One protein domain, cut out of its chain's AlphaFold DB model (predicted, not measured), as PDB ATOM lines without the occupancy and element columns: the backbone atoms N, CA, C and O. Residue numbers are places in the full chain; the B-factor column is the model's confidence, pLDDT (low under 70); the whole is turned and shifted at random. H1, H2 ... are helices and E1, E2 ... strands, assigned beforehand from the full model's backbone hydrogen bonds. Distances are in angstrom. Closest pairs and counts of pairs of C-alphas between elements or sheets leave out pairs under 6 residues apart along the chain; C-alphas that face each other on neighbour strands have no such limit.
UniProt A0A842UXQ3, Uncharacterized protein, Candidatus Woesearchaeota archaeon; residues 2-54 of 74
ATOM      1  N   ILE A   2      31.061 -36.054 -39.862       39.56
ATOM      2  CA  ILE A   2      32.091 -35.219 -40.505       39.56
ATOM      3  C   ILE A   2      33.509 -35.508 -39.967       39.56
ATOM      4  O   ILE A   2      33.774 -35.258 -38.797       39.56
ATOM      5  N   LYS A   3      34.408 -36.014 -40.828       36.97
ATOM      6  CA  LYS A   3      35.823 -36.317 -40.515       36.97
ATOM      7  C   LYS A   3      36.766 -35.106 -40.624       36.97
ATOM      8  O   LYS A   3      37.937 -35.221 -40.288       36.97
ATOM      9  N   GLU A   4      36.284 -33.946 -41.060       47.19
ATOM     10  CA  GLU A   4      37.137 -32.782 -41.333       47.19
ATOM     11  C   GLU A   4      36.983 -31.702 -40.262       47.19
ATOM     12  O   GLU A   4      36.266 -30.715 -40.410       47.19
ATOM     13  N   VAL A   5      37.668 -31.919 -39.143       51.12
ATOM     14  CA  VAL A   5      37.959 -30.884 -38.150       51.12
ATOM     15  C   VAL A   5      39.451 -30.584 -38.249       51.12
ATOM     16  O   VAL A   5      40.270 -31.344 -37.736       51.12
ATOM     17  N   ILE A   6      39.826 -29.478 -38.897       59.53
ATOM     18  CA  ILE A   6      41.225 -29.028 -38.924       59.53
ATOM     19  C   ILE A   6      41.474 -28.211 -37.656       59.53
ATOM     20  O   ILE A   6      41.421 -26.978 -37.641       59.53
ATOM     21  N   ARG A   7      41.749 -28.910 -36.550       58.00
ATOM     22  CA  ARG A   7      42.374 -28.268 -35.393       58.00
ATOM     23  C   ARG A   7      43.841 -28.053 -35.729       58.00
ATOM     24  O   ARG A   7      44.643 -28.980 -35.679       58.00
ATOM     25  N   LEU A   8      44.188 -26.816 -36.051       63.25
ATOM     26  CA  LEU A   8      45.580 -26.417 -36.157       63.25
ATOM     27  C   LEU A   8      46.258 -26.602 -34.790       63.25
ATOM     28  O   LEU A   8      45.810 -26.067 -33.774       63.25
ATOM     29  N   GLY A   9      47.298 -27.436 -34.744       63.88
ATOM     30  CA  GLY A   9      48.103 -27.623 -33.537       63.88
ATOM     31  C   GLY A   9      48.820 -26.330 -33.129       63.88
ATOM     32  O   GLY A   9      48.935 -25.398 -33.923       63.88
ATOM     33  N   LYS A  10      49.384 -26.292 -31.911       60.19
ATOM     34  CA  LYS A  10      50.169 -25.149 -31.377       60.19
ATOM     35  C   LYS A  10      51.325 -24.680 -32.283       60.19
ATOM     36  O   LYS A  10      51.875 -23.612 -32.050       60.19
ATOM     37  N   GLN A  11      51.708 -25.471 -33.286       71.56
ATOM     38  CA  GLN A  11      52.798 -25.188 -34.224       71.56
ATOM     39  C   GLN A  11      52.339 -25.161 -35.687       71.56
ATOM     40  O   GLN A  11      53.150 -25.363 -36.589       71.56
ATOM     41  N   ALA A  12      51.047 -24.958 -35.938       83.00
ATOM     42  CA  ALA A  12      50.539 -24.925 -37.295       83.00
ATOM     43  C   ALA A  12      51.216 -23.829 -38.128       83.00
ATOM     44  O   ALA A  12      51.368 -22.686 -37.695       83.00
ATOM     45  N   LYS A  13      51.622 -24.212 -39.336       91.44
ATOM     46  CA  LYS A  13      52.232 -23.343 -40.337       91.44
ATOM     47  C   LYS A  13      51.673 -23.711 -41.701       91.44
ATOM     48  O   LYS A  13      51.305 -24.862 -41.929       91.44
ATOM     49  N   CYS A  14      51.643 -22.747 -42.612       88.06
ATOM     50  CA  CYS A  14      51.345 -23.015 -44.009       88.06
ATOM     51  C   CYS A  14      52.420 -23.959 -44.584       88.06
ATOM     52  O   CYS A  14      53.598 -23.596 -44.540       88.06
ATOM     53  N   PRO A  15      52.066 -25.132 -45.140       87.38
ATOM     54  CA  PRO A  15      53.049 -26.072 -45.685       87.38
ATOM     55  C   PRO A  15      53.762 -25.532 -46.934       87.38
ATOM     56  O   PRO A  15      54.823 -26.025 -47.288       87.38
ATOM     57  N   HIS A  16      53.201 -24.506 -47.580       93.31
ATOM     58  CA  HIS A  16      53.760 -23.911 -48.792       93.31
ATOM     59  C   HIS A  16      54.791 -22.806 -48.506       93.31
ATOM     60  O   HIS A  16      55.803 -22.716 -49.187       93.31
ATOM     61  N   CYS A  17      54.538 -21.930 -47.526       93.81
ATOM     62  CA  CYS A  17      55.398 -20.764 -47.256       93.81
ATOM     63  C   CYS A  17      55.935 -20.686 -45.820       93.81
ATOM     64  O   CYS A  17      56.633 -19.740 -45.472       93.81
ATOM     65  N   GLY A  18      55.572 -21.629 -44.947       91.75
ATOM     66  CA  GLY A  18      55.994 -21.645 -43.543       91.75
ATOM     67  C   GLY A  18      55.343 -20.579 -42.653       91.75
ATOM     68  O   GLY A  18      55.642 -20.527 -41.457       91.75
ATOM     69  N   SER A  19      54.445 -19.748 -43.197       92.88
ATOM     70  CA  SER A  19      53.758 -18.695 -42.442       92.88
ATOM     71  C   SER A  19      52.990 -19.259 -41.250       92.88
ATOM     72  O   SER A  19      52.282 -20.260 -41.368       92.88
ATOM     73  N   LYS A  20      53.093 -18.574 -40.108       90.19
ATOM     74  CA  LYS A  20      52.318 -18.863 -38.892       90.19
ATOM     75  C   LYS A  20      50.932 -18.208 -38.906       90.19
ATOM     76  O   LYS A  20      50.165 -18.419 -37.974       90.19
ATOM     77  N   ASN A  21      50.612 -17.405 -39.929       90.69
ATOM     78  CA  ASN A  21      49.306 -16.763 -40.068       90.69
ATOM     79  C   ASN A  21      48.265 -17.761 -40.595       90.69
ATOM     80  O   ASN A  21      47.850 -17.707 -41.750       90.69
ATOM     81  N   VAL A  22      47.916 -18.727 -39.753       89.94
ATOM     82  CA  VAL A  22      46.984 -19.810 -40.055       89.94
ATOM     83  C   VAL A  22      45.937 -19.900 -38.947       89.94
ATOM     84  O   VAL A  22      46.237 -19.632 -37.784       89.94
ATOM     85  N   TYR A  23      44.706 -20.279 -39.300       88.38
ATOM     86  CA  TYR A  23      43.568 -20.291 -38.377       88.38
ATOM     87  C   TYR A  23      42.872 -21.646 -38.334       88.38
ATOM     88  O   TYR A  23      42.700 -22.300 -39.362       88.38
ATOM     89  N   GLY A  24      42.446 -22.059 -37.140       87.62
ATOM     90  CA  GLY A  24      41.615 -23.247 -36.981       87.62
ATOM     91  C   GLY A  24      40.190 -22.962 -37.444       87.62
ATOM     92  O   GLY A  24      39.584 -21.982 -37.006       87.62
ATOM     93  N   ILE A  25      39.639 -23.825 -38.296       89.81
ATOM     94  CA  ILE A  25      38.240 -23.753 -38.728       89.81
ATOM     95  C   ILE A  25      37.516 -25.062 -38.417       89.81
ATOM     96  O   ILE A  25      38.097 -26.146 -38.459       89.81
ATOM     97  N   SER A  26      36.233 -24.959 -38.090       88.56
ATOM     98  CA  SER A  26      35.358 -26.106 -37.852       88.56
ATOM     99  C   SER A  26      33.945 -25.802 -38.341       88.56
ATOM    100  O   SER A  26      33.568 -24.638 -38.506       88.56
ATOM    101  N   ARG A  27      33.162 -26.849 -38.614       90.12
ATOM    102  CA  ARG A  27      31.809 -26.722 -39.158       90.12
ATOM    103  C   ARG A  27      30.766 -26.585 -38.049       90.12
ATOM    104  O   ARG A  27      30.662 -27.453 -37.180       90.12
ATOM    105  N   VAL A  28      29.938 -25.548 -38.143       90.31
ATOM    106  CA  VAL A  28      28.791 -25.274 -37.268       90.31
ATOM    107  C   VAL A  28      27.539 -25.226 -38.140       90.31
ATOM    108  O   VAL A  28      27.506 -24.465 -39.095       90.31
ATOM    109  N   VAL A  29      26.544 -26.074 -37.851       89.06
ATOM    110  CA  VAL A  29      25.215 -26.119 -38.513       89.06
ATOM    111  C   VAL A  29      25.265 -25.817 -40.023       89.06
ATOM    112  O   VAL A  29      24.580 -24.945 -40.543       89.06
ATOM    113  N   GLY A  30      26.136 -26.522 -40.746       87.88
ATOM    114  CA  GLY A  30      26.207 -26.428 -42.203       87.88
ATOM    115  C   GLY A  30      27.326 -25.554 -42.775       87.88
ATOM    116  O   GLY A  30      27.773 -25.888 -43.871       87.88
ATOM    117  N   TYR A  31      27.871 -24.572 -42.048       89.19
ATOM    118  CA  TYR A  31      28.912 -23.653 -42.543       89.19
ATOM    119  C   TYR A  31      30.226 -23.738 -41.748       89.19
ATOM    120  O   TYR A  31      30.260 -24.251 -40.630       89.19
ATOM    121  N   PHE A  32      31.330 -23.252 -42.325       90.81
ATOM    122  CA  PHE A  32      32.632 -23.193 -41.651       90.81
ATOM    123  C   PHE A  32      32.789 -21.900 -40.846       90.81
ATOM    124  O   PHE A  32      32.455 -20.817 -41.317       90.81
ATOM    125  N   SER A  33      33.342 -22.011 -39.639       90.31
ATOM    126  CA  SER A  33      33.653 -20.883 -38.760       90.31
ATOM    127  C   SER A  33      35.068 -21.001 -38.215       90.31
ATOM    128  O   SER A  33      35.537 -22.100 -37.917       90.31
ATOM    129  N   ARG A  34      35.718 -19.853 -37.996       90.31
ATOM    130  CA  ARG A  34      36.973 -19.775 -37.239       90.31
ATOM    131  C   ARG A  34      36.734 -20.117 -35.773       90.31
ATOM    132  O   ARG A  34      35.813 -19.570 -35.170       90.31
ATOM    133  N   ILE A  35      37.570 -20.995 -35.232       88.81
ATOM    134  CA  ILE A  35      37.510 -21.465 -33.841       88.81
ATOM    135  C   ILE A  35      38.017 -20.375 -32.888       88.81
ATOM    136  O   ILE A  35      37.490 -20.228 -31.791       88.81
ATOM    137  N   ASP A  36      38.990 -19.566 -33.320       86.06
ATOM    138  CA  ASP A  36      39.640 -18.539 -32.484       86.06
ATOM    139  C   ASP A  36      38.664 -17.473 -31.954       86.06
ATOM    140  O   ASP A  36      38.946 -16.816 -30.960       86.06
ATOM    141  N   ASN A  37      37.519 -17.300 -32.623       87.06
ATOM    142  CA  ASN A  37      36.496 -16.311 -32.277       87.06
ATOM    143  C   ASN A  37      35.288 -16.926 -31.540       87.06
ATOM    144  O   ASN A  37      34.198 -16.355 -31.517       87.06
ATOM    145  N   TRP A  38      35.419 -18.143 -31.013       89.94
ATOM    146  CA  TRP A  38      34.331 -18.803 -30.300       89.94
ATOM    147  C   TRP A  38      34.277 -18.403 -28.830       89.94
ATOM    148  O   TRP A  38      35.291 -18.234 -28.162       89.94
ATOM    149  N   ASN A  39      33.055 -18.312 -28.307       93.50
ATOM    150  CA  ASN A  39      32.830 -18.141 -26.878       93.50
ATOM    151  C   ASN A  39      33.130 -19.442 -26.102       93.50
ATOM    152  O   ASN A  39      33.339 -20.516 -26.682       93.50
ATOM    153  N   ALA A  40      33.136 -19.342 -24.771       92.56
ATOM    154  CA  ALA A  40      33.438 -20.465 -23.885       92.56
ATOM    155  C   ALA A  40      32.500 -21.664 -24.115       92.56
ATOM    156  O   ALA A  40      32.974 -22.794 -24.207       92.56
ATOM    157  N   SER A  41      31.198 -21.420 -24.294       91.19
ATOM    158  CA  SER A  41      30.192 -22.467 -24.504       91.19
ATOM    159  C   SER A  41      30.425 -23.259 -25.794       91.19
ATOM    160  O   SER A  41      30.439 -24.486 -25.761       91.19
ATOM    161  N   LYS A  42      30.693 -22.583 -26.919       91.06
ATOM    162  CA  LYS A  42      31.035 -23.239 -28.197       91.06
ATOM    163  C   LYS A  42      32.346 -24.013 -28.104       91.06
ATOM    164  O   LYS A  42      32.480 -25.088 -28.673       91.06
ATOM    165  N   THR A  43      33.317 -23.482 -27.364       90.88
ATOM    166  CA  THR A  43      34.596 -24.164 -27.143       90.88
ATOM    167  C   THR A  43      34.427 -25.429 -26.295       90.88
ATOM    168  O   THR A  43      35.091 -26.429 -26.566       90.88
ATOM    169  N   ALA A  44      33.564 -25.400 -25.275       89.88
ATOM    170  CA  ALA A  44      33.242 -26.561 -24.448       89.88
ATOM    171  C   ALA A  44      32.501 -27.632 -25.260       89.88
ATOM    172  O   ALA A  44      33.000 -28.750 -25.364       89.88
ATOM    173  N   GLU A  45      31.418 -27.256 -25.946       90.44
ATOM    174  CA  GLU A  45      30.654 -28.160 -26.821       90.44
ATOM    175  C   GLU A  45      31.548 -28.820 -27.877       90.44
ATOM    176  O   GLU A  45      31.509 -30.033 -28.081       90.44
ATOM    177  N   PHE A  46      32.443 -28.046 -28.493       88.38
ATOM    178  CA  PHE A  46      33.384 -28.582 -29.464       88.38
ATOM    179  C   PHE A  46      34.371 -29.579 -28.849       88.38
ATOM    180  O   PHE A  46      34.667 -30.603 -29.465       88.38
ATOM    181  N   LYS A  47      34.879 -29.318 -27.637       87.88
ATOM    182  CA  LYS A  47      35.738 -30.273 -26.918       87.88
ATOM    183  C   LYS A  47      34.988 -31.565 -26.607       87.88
ATOM    184  O   LYS A  47      35.582 -32.633 -26.728       87.88
ATOM    185  N   ASP A  48      33.717 -31.476 -26.239       88.88
ATOM    186  CA  ASP A  48      32.898 -32.645 -25.919       88.88
ATOM    187  C   ASP A  48      32.622 -33.477 -27.173       88.88
ATOM    188  O   ASP A  48      32.849 -34.689 -27.174       88.88
ATOM    189  N   ARG A  49      32.344 -32.823 -28.306       87.69
ATOM    190  CA  ARG A  49      32.265 -33.476 -29.623       87.69
ATOM    191  C   ARG A  49      33.542 -34.181 -30.036       87.69
ATOM    192  O   ARG A  49      33.470 -35.277 -30.579       87.69
ATOM    193  N   GLN A  50      34.705 -33.572 -29.797       85.31
ATOM    194  CA  GLN A  50      35.993 -34.212 -30.090       85.31
ATOM    195  C   GLN A  50      36.213 -35.482 -29.256       85.31
ATOM    196  O   GLN A  50      36.911 -36.385 -29.707       85.31
ATOM    197  N   LYS A  51      35.608 -35.559 -28.069       87.44
ATOM    198  CA  LYS A  51      35.637 -36.739 -27.195       87.44
ATOM    199  C   LYS A  51      34.504 -37.733 -27.481       87.44
ATOM    200  O   LYS A  51      34.475 -38.788 -26.862       87.44
ATOM    201  N   GLY A  52      33.562 -37.394 -28.365       86.44
ATOM    202  CA  GLY A  52      32.336 -38.167 -28.574       86.44
ATOM    203  C   GLY A  52      31.342 -38.096 -27.407       86.44
ATOM    204  O   GLY A  52      30.417 -38.900 -27.350       86.44
ATOM    205  N   SER A  53      31.512 -37.152 -26.479       84.81
ATOM    206  CA  SER A  53      30.558 -36.914 -25.397       84.81
ATOM    207  C   SER A  53      29.481 -35.960 -25.899       84.81
ATOM    208  O   SER A  53      29.745 -34.783 -26.129       84.81
ATOM    209  N   TYR A  54      28.268 -36.463 -26.103       83.81
ATOM    210  CA  TYR A  54      27.151 -35.663 -26.618       83.81
ATOM    211  C   TYR A  54      26.152 -35.252 -25.532       83.81
ATOM    212  O   TYR A  54      25.062 -34.792 -25.853       83.81
TER     213      TYR A  54
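What this domain is: This is residues 2 to 54 of the 74 residues of an uncharacterized protein of Candidatus Woesearchaeota archaeon (UniProt A0A842UXQ3). With little regular structure, this is a long looping stretch, residues 2 to 24, that swings out to Cys 17 and folds back into a small strand hairpin, E1 and E2, with one short helix, H1, at the other end of the long axis. The printed part has 53 residues, 19 of them in named elements, in the order E1, E2, H1; the class is mixed and the sheet antiparallel. The whole is elongated, spanning 38 by 23 by 20 A, and only just loose, close to compact, with a radius of gyration of the C-alphas of 12.3 A.

Where its parts are: E1, residues 25 to 28, begins at C-alpha 25 (38.240, -23.753, -38.728) and measures 9.7 A. E2, residues 31 to 34, measures 10.4 A. H1, residues 40 to 50, measures 15.3 A and ends at C-alpha 50 (35.993, -34.212, -30.090).

How they stand to each other: E1 and E2 form an antiparallel hairpin at 138 degrees, with N 26 and O 33 within hydrogen-bond range at 2.9 A. E1 and H1 are apart. In H1 every O i to N i+4 pair is within hydrogen-bond range.

The domain as a whole: The farthest C-alphas, Cys 17 and Tyr 54, are 38.0 A apart. The printed part has no cut, and both links are tight. Residues 2 to 10 have pLDDT under 70.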